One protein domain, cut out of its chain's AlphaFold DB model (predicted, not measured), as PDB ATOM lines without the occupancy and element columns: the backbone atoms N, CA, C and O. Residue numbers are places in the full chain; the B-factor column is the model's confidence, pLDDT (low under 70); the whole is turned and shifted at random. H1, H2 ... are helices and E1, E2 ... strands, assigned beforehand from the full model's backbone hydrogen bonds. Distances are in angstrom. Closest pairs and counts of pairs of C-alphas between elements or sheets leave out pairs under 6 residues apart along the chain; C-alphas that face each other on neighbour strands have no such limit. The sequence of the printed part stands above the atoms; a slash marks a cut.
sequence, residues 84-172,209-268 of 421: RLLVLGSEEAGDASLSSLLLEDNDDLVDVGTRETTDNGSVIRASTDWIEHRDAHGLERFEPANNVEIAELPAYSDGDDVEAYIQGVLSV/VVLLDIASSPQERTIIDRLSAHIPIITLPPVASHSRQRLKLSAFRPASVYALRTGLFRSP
ATOM      1  N   ARG A  84     240.147 126.238 209.288       98.38
ATOM      2  CA  ARG A  84     238.936 126.069 210.107       98.38
ATOM      3  C   ARG A  84     238.866 124.642 210.630       98.38
ATOM      4  O   ARG A  84     238.824 123.708 209.832       98.38
ATOM      5  N   LEU A  85     238.869 124.455 211.941       98.38
ATOM      6  CA  LEU A  85     238.862 123.143 212.586       98.38
ATOM      7  C   LEU A  85     237.569 122.943 213.370       98.38
ATOM      8  O   LEU A  85     237.146 123.831 214.102       98.38
ATOM      9  N   LEU A  86     236.992 121.750 213.260       98.00
ATOM     10  CA  LEU A  86     236.005 121.249 214.214       98.00
ATOM     11  C   LEU A  86     236.713 120.335 215.214       98.00
ATOM     12  O   LEU A  86     237.528 119.505 214.814       98.00
ATOM     13  N   VAL A  87     236.399 120.458 216.497       96.50
ATOM     14  CA  VAL A  87     236.930 119.588 217.555       96.50
ATOM     15  C   VAL A  87     235.767 118.876 218.225       96.50
ATOM     16  O   VAL A  87     234.844 119.536 218.702       96.50
ATOM     17  N   LEU A  88     235.824 117.543 218.256       94.69
ATOM     18  CA  LEU A  88     234.915 116.705 219.041       94.69
ATOM     19  C   LEU A  88     235.745 115.926 220.070       94.69
ATOM     20  O   LEU A  88     236.767 115.325 219.719       94.69
ATOM     21  N   GLY A  89     235.298 115.913 221.322       88.56
ATOM     22  CA  GLY A  89     235.876 115.108 222.398       88.56
ATOM     23  C   GLY A  89     234.826 114.228 223.068       88.56
ATOM     24  O   GLY A  89     233.630 114.507 222.976       88.56
ATOM     25  N   SER A  90     235.284 113.171 223.738       82.50
ATOM     26  CA  SER A  90     234.509 112.521 224.803       82.50
ATOM     27  C   SER A  90     234.448 113.451 226.020       82.50
ATOM     28  O   SER A  90     235.389 114.212 226.255       82.50
ATOM     29  N   GLU A  91     233.386 113.363 226.821       80.75
ATOM     30  CA  GLU A  91     233.307 114.031 228.132       80.75
ATOM     31  C   GLU A  91     234.457 113.587 229.065       80.75
ATOM     32  O   GLU A  91     234.952 114.367 229.875       80.75
ATOM     33  N   GLU A  92     234.967 112.362 228.882       74.06
ATOM     34  CA  GLU A  92     236.084 111.799 229.654       74.06
ATOM     35  C   GLU A  92     237.449 112.463 229.372       74.06
ATOM     36  O   GLU A  92     238.367 112.322 230.179       74.06
ATOM     37  N   ALA A  93     237.599 113.211 228.269       70.12
ATOM     38  CA  ALA A  93     238.878 113.813 227.866       70.12
ATOM     39  C   ALA A  93     239.343 114.976 228.779       70.12
ATOM     40  O   ALA A  93     240.502 115.397 228.710       70.12
ATOM     41  N   GLY A  94     238.455 115.475 229.648       66.50
ATOM     42  CA  GLY A  94     238.738 116.494 230.663       66.50
ATOM     43  C   GLY A  94     238.969 117.912 230.125       66.50
ATOM     44  O   GLY A  94     238.872 118.183 228.930       66.50
ATOM     45  N   ASP A  95     239.319 118.833 231.030       65.75
ATOM     46  CA  ASP A  95     239.448 120.281 230.762       65.75
ATOM     47  C   ASP A  95     240.587 120.668 229.785       65.75
ATOM     48  O   ASP A  95     240.813 121.850 229.517       65.75
ATOM     49  N   ALA A  96     241.331 119.697 229.242       74.31
ATOM     50  CA  ALA A  96     242.480 119.889 228.355       74.31
ATOM     51  C   ALA A  96     242.063 120.255 226.912       74.31
ATOM     52  O   ALA A  96     242.366 119.547 225.949       74.31
ATOM     53  N   SER A  97     241.363 121.384 226.774       86.88
ATOM     54  CA  SER A  97     240.860 121.932 225.511       86.88
ATOM     55  C   SER A  97     241.957 122.007 224.437       86.88
ATOM     56  O   SER A  97     243.016 122.614 224.624       86.88
ATOM     57  N   LEU A  98     241.706 121.380 223.281       92.62
ATOM     58  CA  LEU A  98     242.681 121.296 222.189       92.62
ATOM     59  C   LEU A  98     243.036 122.676 221.630       92.62
ATOM     60  O   LEU A  98     244.177 122.873 221.211       92.62
ATOM     61  N   SER A  99     242.097 123.626 221.625       94.50
ATOM     62  CA  SER A  99     242.393 125.001 221.224       94.50
ATOM     63  C   SER A  99     243.507 125.621 222.073       94.50
ATOM     64  O   SER A  99     244.472 126.104 221.488       94.50
ATOM     65  N   SER A 100     243.474 125.508 223.406       94.31
ATOM     66  CA  SER A 100     244.600 125.914 224.267       94.31
ATOM     67  C   SER A 100     245.916 125.274 223.810       94.31
ATOM     68  O   SER A 100     246.864 125.980 223.478       94.31
ATOM     69  N   LEU A 101     245.957 123.948 223.638       94.44
ATOM     70  CA  LEU A 101     247.178 123.227 223.239       94.44
ATOM     71  C   LEU A 101     247.685 123.548 221.810       94.44
ATOM     72  O   LEU A 101     248.842 123.258 221.481       94.44
ATOM     73  N   LEU A 102     246.845 124.121 220.941       96.56
ATOM     74  CA  LEU A 102     247.212 124.566 219.591       96.56
ATOM     75  C   LEU A 102     247.572 126.058 219.511       96.56
ATOM     76  O   LEU A 102     248.306 126.442 218.594       96.56
ATOM     77  N   LEU A 103     247.069 126.882 220.431       96.69
ATOM     78  CA  LEU A 103     247.200 128.342 220.405       96.69
ATOM     79  C   LEU A 103     248.237 128.863 221.419       96.69
ATOM     80  O   LEU A 103     248.991 129.781 221.098       96.69
ATOM     81  N   GLU A 104     248.332 128.254 222.602       95.44
ATOM     82  CA  GLU A 104     249.332 128.585 223.627       95.44
ATOM     83  C   GLU A 104     250.749 128.214 223.160       95.44
ATOM     84  O   GLU A 104     250.954 127.205 222.480       95.44
ATOM     85  N   ASP A 105     251.738 129.053 223.485       94.81
ATOM     86  CA  ASP A 105     253.143 128.928 223.060       94.81
ATOM     87  C   ASP A 105     253.324 128.602 221.561       94.81
ATOM     88  O   ASP A 105     254.192 127.813 221.167       94.81
ATOM     89  N   ASN A 106     252.468 129.168 220.705       96.38
ATOM     90  CA  ASN A 106     252.547 129.044 219.252       96.38
ATOM     91  C   ASN A 106     253.188 130.307 218.650       96.38
ATOM     92  O   ASN A 106     252.638 131.407 218.723       96.38
ATOM     93  N   ASP A 107     254.373 130.161 218.051       95.25
ATOM     94  CA  ASP A 107     255.124 131.305 217.521       95.25
ATOM     95  C   ASP A 107     254.584 131.883 216.213       95.25
ATOM     96  O   ASP A 107     254.943 133.002 215.856       95.25
ATOM     97  N   ASP A 108     253.727 131.146 215.509       96.06
ATOM     98  CA  ASP A 108     253.188 131.560 214.211       96.06
ATOM     99  C   ASP A 108     251.902 132.393 214.331       96.06
ATOM    100  O   ASP A 108     251.447 132.960 213.339       96.06
ATOM    101  N   LEU A 109     251.341 132.509 215.542       97.38
ATOM    102  CA  LEU A 109     250.192 133.364 215.850       97.38
ATOM    103  C   LEU A 109     250.643 134.766 216.266       97.38
ATOM    104  O   LEU A 109     251.477 134.914 217.162       97.38
ATOM    105  N   VAL A 110     250.052 135.796 215.660       97.12
ATOM    106  CA  VAL A 110     250.254 137.204 216.043       97.12
ATOM    107  C   VAL A 110     249.218 137.712 217.042       97.12
ATOM    108  O   VAL A 110     249.524 138.630 217.799       97.12
ATOM    109  N   ASP A 111     248.032 137.100 217.056       97.31
ATOM    110  CA  ASP A 111     246.906 137.444 217.923       97.31
ATOM    111  C   ASP A 111     246.036 136.208 218.209       97.31
ATOM    112  O   ASP A 111     245.936 135.308 217.365       97.31
ATOM    113  N   VAL A 112     245.403 136.175 219.384       97.50
ATOM    114  CA  VAL A 112     244.461 135.128 219.809       97.50
ATOM    115  C   VAL A 112     243.245 135.800 220.444       97.50
ATOM    116  O   VAL A 112     243.351 136.432 221.494       97.50
ATOM    117  N   GLY A 113     242.092 135.657 219.797       96.56
ATOM    118  CA  GLY A 113     240.830 136.235 220.236       96.56
ATOM    119  C   GLY A 113     240.211 135.504 221.428       96.56
ATOM    120  O   GLY A 113     240.602 134.399 221.809       96.56
ATOM    121  N   THR A 114     239.192 136.121 222.018       96.31
ATOM    122  CA  THR A 114     238.403 135.512 223.094       96.31
ATOM    123  C   THR A 114     237.566 134.339 222.587       96.31
ATOM    124  O   THR A 114     237.022 134.391 221.485       96.31
ATOM    125  N   ARG A 115     237.389 133.310 223.423       96.62
ATOM    126  CA  ARG A 115     236.461 132.202 223.167       96.62
ATOM    127  C   ARG A 115     235.010 132.701 223.208       96.62
ATOM    128  O   ARG A 115     234.546 133.179 224.241       96.62
ATOM    129  N   GLU A 116     234.308 132.577 222.092       97.25
ATOM    130  CA  GLU A 116     232.898 132.917 221.906       97.25
ATOM    131  C   GLU A 116     232.016 131.680 222.135       97.25
ATOM    132  O   GLU A 116     232.319 130.591 221.645       97.25
ATOM    133  N   THR A 117     230.893 131.834 222.839       96.44
ATOM    134  CA  THR A 117     229.859 130.789 222.933       96.44
ATOM    135  C   THR A 117     228.844 130.960 221.804       96.44
ATOM    136  O   THR A 117     228.443 132.078 221.486       96.44
ATOM    137  N   THR A 118     228.414 129.849 221.213       95.81
ATOM    138  CA  THR A 118     227.496 129.779 220.066       95.81
ATOM    139  C   THR A 118     226.432 128.708 220.307       95.81
ATOM    140  O   THR A 118     226.625 127.825 221.143       95.81
ATOM    141  N   ASP A 119     225.346 128.714 219.533       94.00
ATOM    142  CA  ASP A 119     224.270 127.713 219.653       94.00
ATOM    143  C   ASP A 119     224.756 126.259 219.471       94.00
ATOM    144  O   ASP A 119     224.138 125.326 219.975       94.00
ATOM    145  N   ASN A 120     225.881 126.068 218.768       93.44
ATOM    146  CA  ASN A 120     226.458 124.763 218.440       93.44
ATOM    147  C   ASN A 120     227.677 124.385 219.305       93.44
ATOM    148  O   ASN A 120     228.345 123.406 218.986       93.44
ATOM    149  N   GLY A 121     228.018 125.150 220.350       94.56
ATOM    150  CA  GLY A 121     229.237 124.945 221.147       94.56
ATOM    151  C   GLY A 121     230.019 126.239 221.348       94.56
ATOM    152  O   GLY A 121     229.443 127.280 221.653       94.56
ATOM    153  N   SER A 122     231.336 126.212 221.168       96.19
ATOM    154  CA  SER A 122     232.178 127.406 221.330       96.19
ATOM    155  C   SER A 122     233.232 127.532 220.239       96.19
ATOM    156  O   SER A 122     233.765 126.535 219.765       96.19
ATOM    157  N   VAL A 123     233.537 128.766 219.850       97.38
ATOM    158  CA  VAL A 123     234.485 129.093 218.784       97.38
ATOM    159  C   VAL A 123     235.570 129.997 219.345       97.38
ATOM    160  O   VAL A 123     235.282 130.948 220.064       97.38
ATOM    161  N   ILE A 124     236.824 129.731 219.007       97.94
ATOM    162  CA  ILE A 124     237.934 130.654 219.241       97.94
ATOM    163  C   ILE A 124     238.628 130.951 217.916       97.94
ATOM    164  O   ILE A 124     238.830 130.057 217.089       97.94
ATOM    165  N   ARG A 125     238.957 132.226 217.706       98.12
ATOM    166  CA  ARG A 125     239.657 132.705 216.512       98.12
ATOM    167  C   ARG A 125     241.052 133.183 216.867       98.12
ATOM    168  O   ARG A 125     241.284 133.692 217.960       98.12
ATOM    169  N   ALA A 126     241.978 133.013 215.942       98.31
ATOM    170  CA  ALA A 126     243.344 133.489 216.057       98.31
ATOM    171  C   ALA A 126     243.859 133.944 214.688       98.31
ATOM    172  O   ALA A 126     243.272 133.639 213.645       98.31
ATOM    173  N   SER A 127     244.959 134.690 214.692       98.12
ATOM    174  CA  SER A 127     245.520 135.302 213.487       98.12
ATOM    175  C   SER A 127     246.977 134.921 213.313       98.12
ATOM    176  O   SER A 127     247.749 134.989 214.267       98.12
ATOM    177  N   THR A 128     247.379 134.591 212.086       97.38
ATOM    178  CA  THR A 128     248.794 134.402 211.720       97.38
ATOM    179  C   THR A 128     249.379 135.565 210.915       97.38
ATOM    180  O   THR A 128     250.574 135.561 210.625       97.38
ATOM    181  N   ASP A 129     248.562 136.559 210.560       96.50
ATOM    182  CA  ASP A 129     248.968 137.809 209.910       96.50
ATOM    183  C   ASP A 129     248.098 138.988 210.396       96.50
ATOM    184  O   ASP A 129     247.047 138.786 211.013       96.50
ATOM    185  N   TRP A 130     248.532 140.217 210.108       96.06
ATOM    186  CA  TRP A 130     247.769 141.447 210.335       96.06
ATOM    187  C   TRP A 130     247.250 142.002 209.009       96.06
ATOM    188  O   TRP A 130     248.010 142.135 208.047       96.06
ATOM    189  N   ILE A 131     245.981 142.403 208.970       94.81
ATOM    190  CA  ILE A 131     245.422 143.168 207.856       94.81
ATOM    191  C   ILE A 131     245.817 144.634 208.050       94.81
ATOM    192  O   ILE A 131     245.440 145.266 209.036       94.81
ATOM    193  N   GLU A 132     246.598 145.175 207.115       94.00
ATOM    194  CA  GLU A 132     246.958 146.592 207.085       94.00
ATOM    195  C   GLU A 132     245.844 147.406 206.412       94.00
ATOM    196  O   GLU A 132     245.605 147.299 205.208       94.00
ATOM    197  N   HIS A 133     245.187 148.260 207.188       93.44
ATOM    198  CA  HIS A 133     244.258 149.272 206.701       93.44
ATOM    199  C   HIS A 133     244.942 150.640 206.706       93.44
ATOM    200  O   HIS A 133     245.615 151.004 207.669       93.44
ATOM    201  N   ARG A 134     244.719 151.435 205.657       94.75
ATOM    202  CA  ARG A 134     245.107 152.852 205.605       94.75
ATOM    203  C   ARG A 134     243.842 153.696 205.580       94.75
ATOM    204  O   ARG A 134     242.988 153.484 204.718       94.75
ATOM    205  N   ASP A 135     243.698 154.611 206.532       91.94
ATOM    206  CA  ASP A 135     242.540 155.504 206.585       91.94
ATOM    207  C   ASP A 135     242.663 156.683 205.596       91.94
ATOM    208  O   ASP A 135     243.671 156.860 204.906       91.94
ATOM    209  N   ALA A 136     241.626 157.523 205.524       93.50
ATOM    210  CA  ALA A 136     241.605 158.703 204.652       93.50
ATOM    211  C   ALA A 136     242.603 159.813 205.061       93.50
ATOM    212  O   ALA A 136     242.744 160.803 204.341       93.50
ATOM    213  N   HIS A 137     243.287 159.661 206.197       91.75
ATOM    214  CA  HIS A 137     244.327 160.557 206.700       91.75
ATOM    215  C   HIS A 137     245.741 159.974 206.525       91.75
ATOM    216  O   HIS A 137     246.721 160.656 206.822       91.75
ATOM    217  N   GLY A 138     245.858 158.747 206.003       91.81
ATOM    218  CA  GLY A 138     247.125 158.041 205.819       91.81
ATOM    219  C   GLY A 138     247.649 157.356 207.083       91.81
ATOM    220  O   GLY A 138     248.814 156.964 207.103       91.81
ATOM    221  N   LEU A 139     246.823 157.208 208.124       90.56
ATOM    222  CA  LEU A 139     247.175 156.451 209.322       90.56
ATOM    223  C   LEU A 139     247.031 154.949 209.056       90.56
ATOM    224  O   LEU A 139     246.023 154.491 208.511       90.56
ATOM    225  N   GLU A 140     248.046 154.189 209.459       92.44
ATOM    226  CA  GLU A 140     248.070 152.728 209.374       92.44
ATOM    227  C   GLU A 140     247.382 152.124 210.611       92.44
ATOM    228  O   GLU A 140     247.730 152.426 211.755       92.44
ATOM    229  N   ARG A 141     246.384 151.269 210.375       92.50
ATOM    230  CA  ARG A 141     245.620 150.517 211.378       92.50
ATOM    231  C   ARG A 141     245.759 149.034 211.064       92.50
ATOM    232  O   ARG A 141     245.411 148.604 209.969       92.50
ATOM    233  N   PHE A 142     246.230 148.260 212.032       94.00
ATOM    234  CA  PHE A 142     246.390 146.815 211.899       94.00
ATOM    235  C   PHE A 142     245.221 146.101 212.573       94.00
ATOM    236  O   PHE A 142     244.908 146.397 213.727       94.00
ATOM    237  N   GLU A 143     244.583 145.175 211.860       95.69
ATOM    238  CA  GLU A 143     243.512 144.327 212.397       95.69
ATOM    239  C   GLU A 143     243.910 142.844 212.358       95.69
ATOM    240  O   GLU A 143     244.604 142.420 211.429       95.69
ATOM    241  N   PRO A 144     243.514 142.040 213.361       96.69
ATOM    242  CA  PRO A 144     243.781 140.607 213.368       96.69
ATOM    243  C   PRO A 144     243.067 139.923 212.193       96.69
ATOM    244  O   PRO A 144     241.857 140.079 212.016       96.69
ATOM    245  N   ALA A 145     243.802 139.154 211.384       96.62
ATOM    246  CA  ALA A 145     243.247 138.506 210.192       96.62
ATOM    247  C   ALA A 145     242.160 137.454 210.487       96.62
ATOM    248  O   ALA A 145     241.377 137.138 209.595       96.62
ATOM    249  N   ASN A 146     242.103 136.917 211.715       97.38
ATOM    250  CA  ASN A 146     241.139 135.902 212.168       97.38
ATOM    251  C   ASN A 146     241.059 134.661 211.252       97.38
ATOM    252  O   ASN A 146     240.037 133.980 211.178       97.38
ATOM    253  N   ASN A 147     242.159 134.361 210.558       97.38
ATOM    254  CA  ASN A 147     242.259 133.306 209.554       97.38
ATOM    255  C   ASN A 147     242.432 131.899 210.155       97.38
ATOM    256  O   ASN A 147     242.588 130.930 209.414       97.38
ATOM    257  N   VAL A 148     242.417 131.764 211.481       98.31
ATOM    258  CA  VAL A 148     242.389 130.481 212.185       98.31
ATOM    259  C   VAL A 148     241.129 130.437 213.038       98.31
ATOM    260  O   VAL A 148     240.964 131.263 213.928       98.31
ATOM    261  N   GLU A 149     240.250 129.470 212.791       98.44
ATOM    262  CA  GLU A 149     239.016 129.255 213.552       98.44
ATOM    263  C   GLU A 149     239.006 127.831 214.115       98.44
ATOM    264  O   GLU A 149     239.181 126.862 213.373       98.44
ATOM    265  N   ILE A 150     238.811 127.692 215.426       98.12
ATOM    266  CA  ILE A 150     238.667 126.399 216.102       98.12
ATOM    267  C   ILE A 150     237.295 126.379 216.774       98.12
ATOM    268  O   ILE A 150     237.054 127.108 217.734       98.12
ATOM    269  N   ALA A 151     236.396 125.554 216.244       97.81
ATOM    270  CA  ALA A 151     235.049 125.342 216.753       97.81
ATOM    271  C   ALA A 151     235.004 124.034 217.557       97.81
ATOM    272  O   ALA A 151     235.049 122.937 216.997       97.81
ATOM    273  N   GLU A 152     234.934 124.152 218.879       96.56
ATOM    274  CA  GLU A 152     234.760 123.031 219.803       96.56
ATOM    275  C   GLU A 152     233.255 122.823 220.030       96.56
ATOM    276  O   GLU A 152     232.587 123.655 220.657       96.56
ATOM    277  N   LEU A 153     232.716 121.737 219.467       96.00
ATOM    278  CA  LEU A 153     231.316 121.343 219.651       96.00
ATOM    279  C   LEU A 153     231.144 120.647 221.019       96.00
ATOM    280  O   LEU A 153     232.144 120.202 221.591       96.00
ATOM    281  N   PRO A 154     229.914 120.517 221.556       93.56
ATOM    282  CA  PRO A 154     229.661 119.739 222.761       93.56
ATOM    283  C   PRO A 154     230.298 118.349 222.705       93.56
ATOM    284  O   PRO A 154     230.259 117.665 221.673       93.56
ATOM    285  N   ALA A 155     230.863 117.940 223.839       90.94
ATOM    286  CA  ALA A 155     231.261 116.562 224.050       90.94
ATOM    287  C   ALA A 155     230.034 115.645 223.935       90.94
ATOM    288  O   ALA A 155     228.920 116.049 224.275       90.94
ATOM    289  N   TYR A 156     230.245 114.430 223.441       88.56
ATOM    290  CA  TYR A 156     229.230 113.380 223.476       88.56
ATOM    291  C   TYR A 156     229.437 112.533 224.740       88.56
ATOM    292  O   TYR A 156     230.578 112.266 225.128       88.56
ATOM    293  N   SER A 157     228.340 112.127 225.376       89.06
ATOM    294  CA  SER A 157     228.341 111.282 226.573       89.06
ATOM    295  C   SER A 157     227.970 109.836 226.230       89.06
ATOM    296  O   SER A 157     227.308 109.567 225.220       89.06
ATOM    297  N   ASP A 158     228.383 108.876 227.065       82.69
ATOM    298  CA  ASP A 158     228.166 107.438 226.831       82.69
ATOM    299  C   ASP A 158     226.714 107.023 227.182       82.69
ATOM    300  O   ASP A 158     226.430 106.275 228.118       82.69
ATOM    301  N   GLY A 159     225.772 107.586 226.421       83.94
ATOM    302  CA  GLY A 159     224.324 107.487 226.613       83.94
ATOM    303  C   GLY A 159     223.487 108.349 225.653       83.94
ATOM    304  O   GLY A 159     222.278 108.133 225.563       83.94
ATOM    305  N   ASP A 160     224.104 109.285 224.921       89.56
ATOM    306  CA  ASP A 160     223.429 110.132 223.930       89.56
ATOM    307  C   ASP A 160     222.923 109.359 222.694       89.56
ATOM    308  O   ASP A 160     223.441 108.304 222.315       89.56
ATOM    309  N   ASP A 161     221.931 109.928 221.998       95.38
ATOM    310  CA  ASP A 161     221.560 109.469 220.654       95.38
ATOM    311  C   ASP A 161     222.654 109.870 219.652       95.38
ATOM    312  O   ASP A 161     222.710 110.995 219.149       95.38
ATOM    313  N   VAL A 162     223.525 108.907 219.355       94.44
ATOM    314  CA  VAL A 162     224.656 109.040 218.430       94.44
ATOM    315  C   VAL A 162     224.231 109.513 217.036       94.44
ATOM    316  O   VAL A 162     224.970 110.273 216.412       94.44
ATOM    317  N   GLU A 163     223.060 109.123 216.522       96.06
ATOM    318  CA  GLU A 163     222.604 109.591 215.203       96.06
ATOM    319  C   GLU A 163     222.057 111.027 215.279       96.06
ATOM    320  O   GLU A 163     222.298 111.808 214.355       96.06
ATOM    321  N   ALA A 164     221.427 111.429 216.390       96.31
ATOM    322  CA  ALA A 164     221.075 112.832 216.629       96.31
ATOM    323  C   ALA A 164     222.325 113.723 216.769       96.31
ATOM    324  O   ALA A 164     222.389 114.786 216.146       96.31
ATOM    325  N   TYR A 165     223.349 113.266 217.502       95.94
ATOM    326  CA  TYR A 165     224.642 113.952 217.611       95.94
ATOM    327  C   TYR A 165     225.315 114.098 216.240       95.94
ATOM    328  O   TYR A 165     225.642 115.209 215.820       95.94
ATOM    329  N   ILE A 166     225.445 112.999 215.485       96.69
ATOM    330  CA  ILE A 166     225.997 113.007 214.121       96.69
ATOM    331  C   ILE A 166     225.206 113.959 213.218       96.69
ATOM    332  O   ILE A 166     225.817 114.712 212.462       96.69
ATOM    333  N   GLN A 167     223.873 113.986 213.300       97.50
ATOM    334  CA  GLN A 167     223.054 114.900 212.504       97.50
ATOM    335  C   GLN A 167     223.260 116.376 212.896       97.50
ATOM    336  O   GLN A 167     223.255 117.240 212.012       97.50
ATOM    337  N   GLY A 168     223.511 116.666 214.176       97.44
ATOM    338  CA  GLY A 168     223.949 117.978 214.654       97.44
ATOM    339  C   GLY A 168     225.287 118.391 214.035       97.44
ATOM    340  O   GLY A 168     225.356 119.404 213.336       97.44
ATOM    341  N   VAL A 169     226.326 117.562 214.180       97.44
ATOM    342  CA  VAL A 169     227.662 117.815 213.601       97.44
ATOM    343  C   VAL A 169     227.604 117.955 212.070       97.44
ATOM    344  O   VAL A 169     228.228 118.853 211.503       97.44
ATOM    345  N   LEU A 170     226.809 117.126 211.382       98.00
ATOM    346  CA  LEU A 170     226.600 117.233 209.936       98.00
ATOM    347  C   LEU A 170     225.933 118.551 209.534       98.00
ATOM    348  O   LEU A 170     226.299 119.091 208.496       98.00
ATOM    349  N   SER A 171     225.018 119.104 210.338       97.69
ATOM    350  CA  SER A 171     224.408 120.408 210.041       97.69
ATOM    351  C   SER A 171     225.443 121.543 210.043       97.69
ATOM    352  O   SER A 171     225.447 122.371 209.131       97.69
ATOM    353  N   VAL A 172     226.399 121.510 210.981       98.00
ATOM    354  CA  VAL A 172     227.518 122.464 211.056       98.00
ATOM    355  C   VAL A 172     228.456 122.312 209.851       98.00
ATOM    356  O   VAL A 172     228.867 123.311 209.264       98.00
ATOM    357  N   VAL A 209     237.915 117.774 210.912       97.94
ATOM    358  CA  VAL A 209     237.548 117.404 212.285       97.94
ATOM    359  C   VAL A 209     238.780 116.817 212.971       97.94
ATOM    360  O   VAL A 209     239.440 115.939 212.410       97.94
ATOM    361  N   VAL A 210     239.053 117.241 214.202       96.81
ATOM    362  CA  VAL A 210     239.963 116.560 215.125       96.81
ATOM    363  C   VAL A 210     239.132 115.846 216.187       96.81
ATOM    364  O   VAL A 210     238.312 116.465 216.861       96.81
ATOM    365  N   LEU A 211     239.350 114.540 216.319       93.94
ATOM    366  CA  LEU A 211     238.774 113.708 217.371       93.94
ATOM    367  C   LEU A 211     239.809 113.483 218.473       93.94
ATOM    368  O   LEU A 211     240.930 113.043 218.184       93.94
ATOM    369  N   LEU A 212     239.416 113.783 219.711       90.94
ATOM    370  CA  LEU A 212     240.227 113.623 220.917       90.94
ATOM    371  C   LEU A 212     239.910 112.322 221.660       90.94
ATOM    372  O   LEU A 212     238.769 111.871 221.664       90.94
ATOM    373  N   ASP A 213     240.954 111.774 222.281       80.81
ATOM    374  CA  ASP A 213     240.985 110.616 223.182       80.81
ATOM    375  C   ASP A 213     240.065 109.452 222.786       80.81
ATOM    376  O   ASP A 213     239.143 109.054 223.491       80.81
ATOM    377  N   ILE A 214     240.319 108.924 221.586       75.19
ATOM    378  CA  ILE A 214     239.516 107.865 220.970       75.19
ATOM    379  C   ILE A 214     239.746 106.539 221.713       75.19
ATOM    380  O   ILE A 214     240.686 105.797 221.398       75.19
ATOM    381  N   ALA A 215     238.848 106.205 222.643       65.50
ATOM    382  CA  ALA A 215     238.835 104.976 223.445       65.50
ATOM    383  C   ALA A 215     238.618 103.696 222.600       65.50
ATOM    384  O   ALA A 215     238.696 102.562 223.083       65.50
ATOM    385  N   SER A 216     238.381 103.864 221.298       71.00
ATOM    386  CA  SER A 216     237.987 102.868 220.304       71.00
ATOM    387  C   SER A 216     236.574 102.313 220.513       71.00
ATOM    388  O   SER A 216     236.281 101.189 220.090       71.00
ATOM    389  N   SER A 217     235.685 103.100 221.117       86.50
ATOM    390  CA  SER A 217     234.293 102.749 221.408       86.50
ATOM    391  C   SER A 217     233.505 102.386 220.131       86.50
ATOM    392  O   SER A 217     233.899 102.734 219.010       86.50
ATOM    393  N   PRO A 218     232.387 101.641 220.233       88.50
ATOM    394  CA  PRO A 218     231.535 101.381 219.075       88.50
ATOM    395  C   PRO A 218     230.857 102.664 218.565       88.50
ATOM    396  O   PRO A 218     230.635 102.777 217.360       88.50
ATOM    397  N   GLN A 219     230.579 103.632 219.448       89.75
ATOM    398  CA  GLN A 219     229.961 104.911 219.095       89.75
ATOM    399  C   GLN A 219     230.907 105.761 218.238       89.75
ATOM    400  O   GLN A 219     230.545 106.172 217.138       89.75
ATOM    401  N   GLU A 220     232.161 105.919 218.675       89.81
ATOM    402  CA  GLU A 220     233.222 106.617 217.936       89.81
ATOM    403  C   GLU A 220     233.399 106.067 216.521       89.81
ATOM    404  O   GLU A 220     233.575 106.822 215.571       89.81
ATOM    405  N   ARG A 221     233.347 104.740 216.359       90.81
ATOM    406  CA  ARG A 221     233.482 104.097 215.043       90.81
ATOM    407  C   ARG A 221     232.323 104.469 214.122       90.81
ATOM    408  O   ARG A 221     232.569 104.683 212.937       90.81
ATOM    409  N   THR A 222     231.105 104.587 214.651       93.06
ATOM    410  CA  THR A 222     229.934 105.090 213.915       93.06
ATOM    411  C   THR A 222     230.104 106.569 213.566       93.06
ATOM    412  O   THR A 222     229.967 106.926 212.399       93.06
ATOM    413  N   ILE A 223     230.502 107.414 214.525       93.75
ATOM    414  CA  ILE A 223     230.784 108.844 214.300       93.75
ATOM    415  C   ILE A 223     231.841 109.017 213.195       93.75
ATOM    416  O   ILE A 223     231.615 109.751 212.234       93.75
ATOM    417  N   ILE A 224     232.957 108.284 213.264       93.88
ATOM    418  CA  ILE A 224     234.019 108.306 212.248       93.88
ATOM    419  C   ILE A 224     233.494 107.841 210.887       93.88
ATOM    420  O   ILE A 224     233.721 108.528 209.893       93.88
ATOM    421  N   ASP A 225     232.822 106.690 210.803       93.44
ATOM    422  CA  ASP A 225     232.359 106.138 209.524       93.44
ATOM    423  C   ASP A 225     231.392 107.108 208.825       93.44
ATOM    424  O   ASP A 225     231.614 107.478 207.668       93.44
ATOM    425  N   ARG A 226     230.405 107.628 209.571       96.06
ATOM    426  CA  ARG A 226     229.364 108.543 209.079       96.06
ATOM    427  C   ARG A 226     229.935 109.921 208.713       96.06
ATOM    428  O   ARG A 226     229.686 110.395 207.604       96.06
ATOM    429  N   LEU A 227     230.747 110.548 209.571       96.94
ATOM    430  CA  LEU A 227     231.331 111.871 209.294       96.94
ATOM    431  C   LEU A 227     232.441 111.831 208.226       96.94
ATOM    432  O   LEU A 227     232.602 112.798 207.477       96.94
ATOM    433  N   SER A 228     233.178 110.719 208.087       95.94
ATOM    434  CA  SER A 228     234.309 110.627 207.144       95.94
ATOM    435  C   SER A 228     233.913 110.806 205.676       95.94
ATOM    436  O   SER A 228     234.745 111.200 204.857       95.94
ATOM    437  N   ALA A 229     232.646 110.571 205.325       96.31
ATOM    438  CA  ALA A 229     232.124 110.851 203.991       96.31
ATOM    439  C   ALA A 229     232.094 112.357 203.655       96.31
ATOM    440  O   ALA A 229     232.143 112.710 202.476       96.31
ATOM    441  N   HIS A 230     232.049 113.230 204.668       97.88
ATOM    442  CA  HIS A 230     231.795 114.665 204.521       97.88
ATOM    443  C   HIS A 230     233.002 115.552 204.859       97.88
ATOM    444  O   HIS A 230     233.139 116.612 204.258       97.88
ATOM    445  N   ILE A 231     233.895 115.136 205.764       98.06
ATOM    446  CA  ILE A 231     235.006 115.980 206.244       98.06
ATOM    447  C   ILE A 231     236.283 115.165 206.544       98.06
ATOM    448  O   ILE A 231     236.174 113.981 206.881       98.06
ATOM    449  N   PRO A 232     237.505 115.727 206.398       98.19
ATOM    450  CA  PRO A 232     238.734 115.059 206.827       98.19
ATOM    451  C   PRO A 232     238.741 114.821 208.334       98.19
ATOM    452  O   PRO A 232     238.521 115.751 209.098       98.19
ATOM    453  N   ILE A 233     239.003 113.584 208.762       97.31
ATOM    454  CA  ILE A 233     239.074 113.226 210.186       97.31
ATOM    455  C   ILE A 233     240.525 112.952 210.575       97.31
ATOM    456  O   ILE A 233     241.166 112.052 210.022       97.31
ATOM    457  N   ILE A 234     241.002 113.718 211.552       96.69
ATOM    458  CA  ILE A 234     242.269 113.561 212.264       96.69
ATOM    459  C   ILE A 234     241.960 112.948 213.636       96.69
ATOM    460  O   ILE A 234     240.971 113.301 214.272       96.69
ATOM    461  N   THR A 235     242.803 112.027 214.102       94.31
ATOM    462  CA  THR A 235     242.610 111.291 215.363       94.31
ATOM    463  C   THR A 235     243.803 111.489 216.290       94.31
ATOM    464  O   THR A 235     244.928 111.197 215.871       94.31
ATOM    465  N   LEU A 236     243.574 111.925 217.528       92.50
ATOM    466  CA  LEU A 236     244.606 112.069 218.554       92.50
ATOM    467  C   LEU A 236     244.203 111.298 219.827       92.50
ATOM    468  O   LEU A 236     243.198 111.661 220.430       92.50
ATOM    469  N   PRO A 237     244.970 110.279 220.266       89.81
ATOM    470  CA  PRO A 237     246.156 109.705 219.616       89.81
ATOM    471  C   PRO A 237     245.838 108.992 218.279       89.81
ATOM    472  O   PRO A 237     244.686 108.658 217.996       89.81
ATOM    473  N   PRO A 238     246.842 108.735 217.417       84.44
ATOM    474  CA  PRO A 238     246.623 108.081 216.127       84.44
ATOM    475  C   PRO A 238     246.229 106.602 216.282       84.44
ATOM    476  O   PRO A 238     247.075 105.747 216.556       84.44
ATOM    477  N   VAL A 239     244.956 106.286 216.009       81.25
ATOM    478  CA  VAL A 239     244.352 104.938 216.108       81.25
ATOM    479  C   VAL A 239     245.265 103.844 215.532       81.25
ATOM    480  O   VAL A 239     245.811 104.002 214.438       81.25
ATOM    481  N   ALA A 240     245.431 102.721 216.239       79.62
ATOM    482  CA  ALA A 240     246.370 101.649 215.884       79.62
ATOM    483  C   ALA A 240     246.120 101.018 214.494       79.62
ATOM    484  O   ALA A 240     244.992 100.922 214.015       79.62
ATOM    485  N   SER A 241     247.187 100.545 213.837       71.44
ATOM    486  CA  SER A 241     247.189 100.188 212.405       71.44
ATOM    487  C   SER A 241     246.149  99.154 211.954       71.44
ATOM    488  O   SER A 241     245.730  99.199 210.799       71.44
ATOM    489  N   HIS A 242     245.722  98.237 212.824       65.88
ATOM    490  CA  HIS A 242     244.899  97.087 212.431       65.88
ATOM    491  C   HIS A 242     243.419  97.417 212.175       65.88
ATOM    492  O   HIS A 242     242.794  96.753 211.354       65.88
ATOM    493  N   SER A 243     242.860  98.466 212.788       63.69
ATOM    494  CA  SER A 243     241.490  98.932 212.499       63.69
ATOM    495  C   SER A 243     241.414  99.900 211.306       63.69
ATOM    496  O   SER A 243     240.333 100.137 210.765       63.69
ATOM    497  N   ARG A 244     242.557 100.432 210.841       59.66
ATOM    498  CA  ARG A 244     242.624 101.487 209.808       59.66
ATOM    499  C   ARG A 244     242.119 101.073 208.425       59.66
ATOM    500  O   ARG A 244     241.810 101.950 207.631       59.66
ATOM    501  N   GLN A 245     242.041  99.777 208.108       65.06
ATOM    502  CA  GLN A 245     241.654  99.320 206.764       65.06
ATOM    503  C   GLN A 245     240.183  99.597 206.402       65.06
ATOM    504  O   GLN A 245     239.837  99.509 205.227       65.06
ATOM    505  N   ARG A 246     239.326  99.944 207.377       75.50
ATOM    506  CA  ARG A 246     237.901 100.242 207.140       75.50
ATOM    507  C   ARG A 246     237.541 101.733 207.233       75.50
ATOM    508  O   ARG A 246     236.613 102.159 206.557       75.50
ATOM    509  N   LEU A 247     238.259 102.522 208.037       83.12
ATOM    510  CA  LEU A 247     237.892 103.908 208.365       83.12
ATOM    511  C   LEU A 247     238.570 104.922 207.424       83.12
ATOM    512  O   LEU A 247     239.796 104.947 207.306       83.12
ATOM    513  N   LYS A 248     237.784 105.811 206.796       89.38
ATOM    514  CA  LYS A 248     238.242 106.813 205.804       89.38
ATOM    515  C   LYS A 248     238.819 108.089 206.457       89.38
ATOM    516  O   LYS A 248     238.464 109.219 206.106       89.38
ATOM    517  N   LEU A 249     239.720 107.882 207.421       93.44
ATOM    518  CA  LEU A 249     240.512 108.929 208.078       93.44
ATOM    519  C   LEU A 249     241.381 109.691 207.067       93.44
ATOM    520  O   LEU A 249     241.728 109.146 206.016       93.44
ATOM    521  N   SER A 250     241.789 110.913 207.412       96.31
ATOM    522  CA  SER A 250     242.709 111.707 206.586       96.31
ATOM    523  C   SER A 250     244.049 110.994 206.347       96.31
ATOM    524  O   SER A 250     244.443 110.097 207.108       96.31
ATOM    525  N   ALA A 251     244.759 111.370 205.283       96.06
ATOM    526  CA  ALA A 251     246.144 110.968 205.064       96.06
ATOM    527  C   ALA A 251     247.117 111.688 206.019       96.06
ATOM    528  O   ALA A 251     248.128 111.092 206.397       96.06
ATOM    529  N   PHE A 252     246.800 112.906 206.481       97.25
ATOM    530  CA  PHE A 252     247.576 113.568 207.536       97.25
ATOM    531  C   PHE A 252     247.276 112.939 208.905       97.25
ATOM    532  O   PHE A 252     246.127 112.857 209.339       97.25
ATOM    533  N   ARG A 253     248.323 112.429 209.569       94.94
ATOM    534  CA  ARG A 253     248.225 111.597 210.784       94.94
ATOM    535  C   ARG A 253     249.279 112.012 211.818       94.94
ATOM    536  O   ARG A 253     250.292 111.325 211.956       94.94
ATOM    537  N   PRO A 254     249.078 113.147 212.511       96.44
ATOM    538  CA  PRO A 254     249.985 113.608 213.555       96.44
ATOM    539  C   PRO A 254     250.070 112.601 214.710       96.44
ATOM    540  O   PRO A 254     249.074 112.006 215.113       96.44
ATOM    541  N   ALA A 255     251.274 112.423 215.256       94.81
ATOM    542  CA  ALA A 255     251.517 111.523 216.387       94.81
ATOM    543  C   ALA A 255     251.223 112.157 217.762       94.81
ATOM    544  O   ALA A 255     251.181 111.452 218.766       94.81
ATOM    545  N   SER A 256     251.051 113.480 217.812       95.12
ATOM    546  CA  SER A 256     250.823 114.276 219.021       95.12
ATOM    547  C   SER A 256     250.194 115.627 218.658       95.12
ATOM    548  O   SER A 256     250.215 116.023 217.489       95.12
ATOM    549  N   VAL A 257     249.698 116.374 219.652       94.69
ATOM    550  CA  VAL A 257     249.191 117.745 219.438       94.69
ATOM    551  C   VAL A 257     250.283 118.670 218.885       94.69
ATOM    552  O   VAL A 257     250.017 119.453 217.980       94.69
ATOM    553  N   TYR A 258     251.540 118.518 219.322       96.19
ATOM    554  CA  TYR A 258     252.669 119.258 218.742       96.19
ATOM    555  C   TYR A 258     252.835 118.960 217.243       96.19
ATOM    556  O   TYR A 258     252.982 119.882 216.449       96.19
ATOM    557  N   ALA A 259     252.741 117.690 216.828       97.19
ATOM    558  CA  ALA A 259     252.811 117.320 215.413       97.19
ATOM    559  C   ALA A 259     251.602 117.834 214.602       97.19
ATOM    560  O   ALA A 259     251.768 118.196 213.438       97.19
ATOM    561  N   LEU A 260     250.409 117.907 215.210       97.38
ATOM    562  CA  LEU A 260     249.237 118.566 214.618       97.38
ATOM    563  C   LEU A 260     249.525 120.061 214.405       97.38
ATOM    564  O   LEU A 260     249.384 120.551 213.288       97.38
ATOM    565  N   ARG A 261     250.021 120.754 215.438       97.19
ATOM    566  CA  ARG A 261     250.398 122.174 215.390       97.19
ATOM    567  C   ARG A 261     251.452 122.446 214.314       97.19
ATOM    568  O   ARG A 261     251.248 123.306 213.467       97.19
ATOM    569  N   THR A 262     252.545 121.682 214.268       97.31
ATOM    570  CA  THR A 262     253.578 121.838 213.227       97.31
ATOM    571  C   THR A 262     253.028 121.585 211.821       97.31
ATOM    572  O   THR A 262     253.343 122.347 210.911       97.31
ATOM    573  N   GLY A 263     252.186 120.562 211.630       97.69
ATOM    574  CA  GLY A 263     251.582 120.275 210.325       97.69
ATOM    575  C   GLY A 263     250.631 121.376 209.847       97.69
ATOM    576  O   GLY A 263     250.695 121.765 208.687       97.69
ATOM    577  N   LEU A 264     249.799 121.923 210.737       97.38
ATOM    578  CA  LEU A 264     248.863 123.001 210.401       97.38
ATOM    579  C   LEU A 264     249.563 124.343 210.154       97.38
ATOM    580  O   LEU A 264     249.261 125.013 209.174       97.38
ATOM    581  N   PHE A 265     250.485 124.745 211.030       97.38
ATOM    582  CA  PHE A 265     251.061 126.096 211.005       97.38
ATOM    583  C   PHE A 265     252.351 126.217 210.180       97.38
ATOM    584  O   PHE A 265     252.709 127.328 209.799       97.38
ATOM    585  N   ARG A 266     253.063 125.111 209.897       96.75
ATOM    586  CA  ARG A 266     254.397 125.134 209.248       96.75
ATOM    587  C   ARG A 266     254.555 124.206 208.036       96.75
ATOM    588  O   ARG A 266     255.655 124.124 207.498       96.75
ATOM    589  N   SER A 267     253.495 123.533 207.578       96.94
ATOM    590  CA  SER A 267     253.499 122.771 206.317       96.94
ATOM    591  C   SER A 267     252.331 123.196 205.414       96.94
ATOM    592  O   SER A 267     251.210 122.698 205.570       96.94
ATOM    593  N   PRO A 268     252.555 124.096 204.437       95.31
ATOM    594  CA  PRO A 268     251.515 124.469 203.478       95.31
ATOM    595  C   PRO A 268     251.070 123.279 202.609       95.31
ATOM    596  O   PRO A 268     249.928 123.248 202.158       95.31
TER     597      PRO A 268
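AT A GLANCE: This is residues 84 to 172 and 209 to 268 of the 421 residues of an uncharacterized protein of Dentipellis sp. KUC8613 (UniProt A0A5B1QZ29). A strongly twisted sheet of six strands lies between two pairs of helices, H1 with H4 and H2 with H3, and a two-stranded hairpin arm, E4 and E5, reaches away from this body and makes much of its length. H1 packs along the sheet over its inner strands E6 and E1, and H3 packs on the sheet by E7 and the edge strand E8. The printed part has 149 residues, with four named helices and eight named strands in the order E1 H1 E2 E3 E4 E5 E6 H2 E7 H3 E8 H4, a mixed class of helices and strands. The six-stranded sheet is mixed, in the order E2 E3 E6 E1 E7 E8, and E4 and E5 form an antiparallel sheet of their own. The whole is elongated, spanning 61 by 32 by 28 A, and only just compact, close to loose, with a radius of gyration of the C-alphas of 17.5 A.

IN THESE COORDINATES: E1 is residues 84 to 88, 13.6 A long, beginning at C-alpha 84 at (238.936, 126.069, 210.107). H1 is residues 98 to 103, 8.6 A. E2 is residues 116 to 118, 6.5 A, and E3, the longest strand, is residues 121 to 127, 20.8 A. E4 is residues 130 to 134, 12.6 A; E5 is residues 140 to 144, 13.5 A, from C-alpha 140 at (248.070, 152.728, 209.374). E6 is residues 148 to 152, 13.1 A, and H2 is residues 162 to 172, 15.6 A. After the cut, E7 is residues 209 to 212, 9.8 A, H3 is residues 218 to 228, 15.3 A, and E8 is residues 233 to 236, 10.1 A. H4 is residues 257 to 266, 13.6 A, and ends at C-alpha 266 at (254.397, 125.134, 209.248).

HOW THE PARTS SIT: In the six-stranded sheet E1 is parallel to E6, at 19 degrees, with N 85 and O 149 2.8 A apart, within hydrogen-bond range. E1 is also parallel to E7, with N 210 and O 86 at 2.8 A, and E7 to E8, with N 234 and O 209 at 2.8 A. E3 and E6 are antiparallel, at 163 degrees, with N 124 and O 150 at 2.9 A. E2, an edge strand, forms a hairpin with E3, with N 116 and O 123 at 2.8 A. Residues 111 to 112 also pair, antiparallel, with residues 126 to 127 of E3. E1, H1 and E2 form a split strand-helix-strand unit, two strands running the same way with E3 and E6 between them, and its crossover is right-handed. E7, H3 and E8 form a strand-helix-strand unit, two parallel neighbour strands with a helix between them in the chain, also right-handed. H1 is on the sheet at a height of 7.9 A, only just over E6 and E1 with 3 C-alphas on each, and runs along the strands, at 2 degrees to E1 on the local plane. H1 and H4 touch at a steep tilt of 42 degrees, the same way; their closest C-alphas, of Leu 102 and Arg 261, are 5.8 A apart. H4 only grazes the sheet, with residues 257 to 265. H3 is on the sheet, its C-alpha of Ile 224 coming within 7.3 A of that of Ile 233. H2 and H3 touch at a shallow tilt of 27 degrees, the same way; their closest C-alphas, of Ile 166 and Ile 223, are 6.3 A apart. H2 only just grazes the sheet, with residues 169 to 172 and 5 pairs of C-alphas within 10 A. E3 runs on into E4 across a break of 2 residues, at 66 degrees. E4 and E5 form a hairpin, with N 131 and O 143 at 2.8 A. In H1, H2, H3 and H4 every O i to N i+4 pair is within hydrogen-bond range.

THE WHOLE: The two C-alphas farthest apart, of His 137 and His 242, are 63.7 A apart. Residues 173 to 208 are not printed, and C-alphas 172 and 209 are 11.3 A apart across the cut. Of the links that are printed whole, H1 to E2, 12 residues, and E8 to H4, 20 residues, are long. The mean pLDDT of the printed part is 91.9; residues 94 to 95, residue 215 and residues 242 to 245 are under 70.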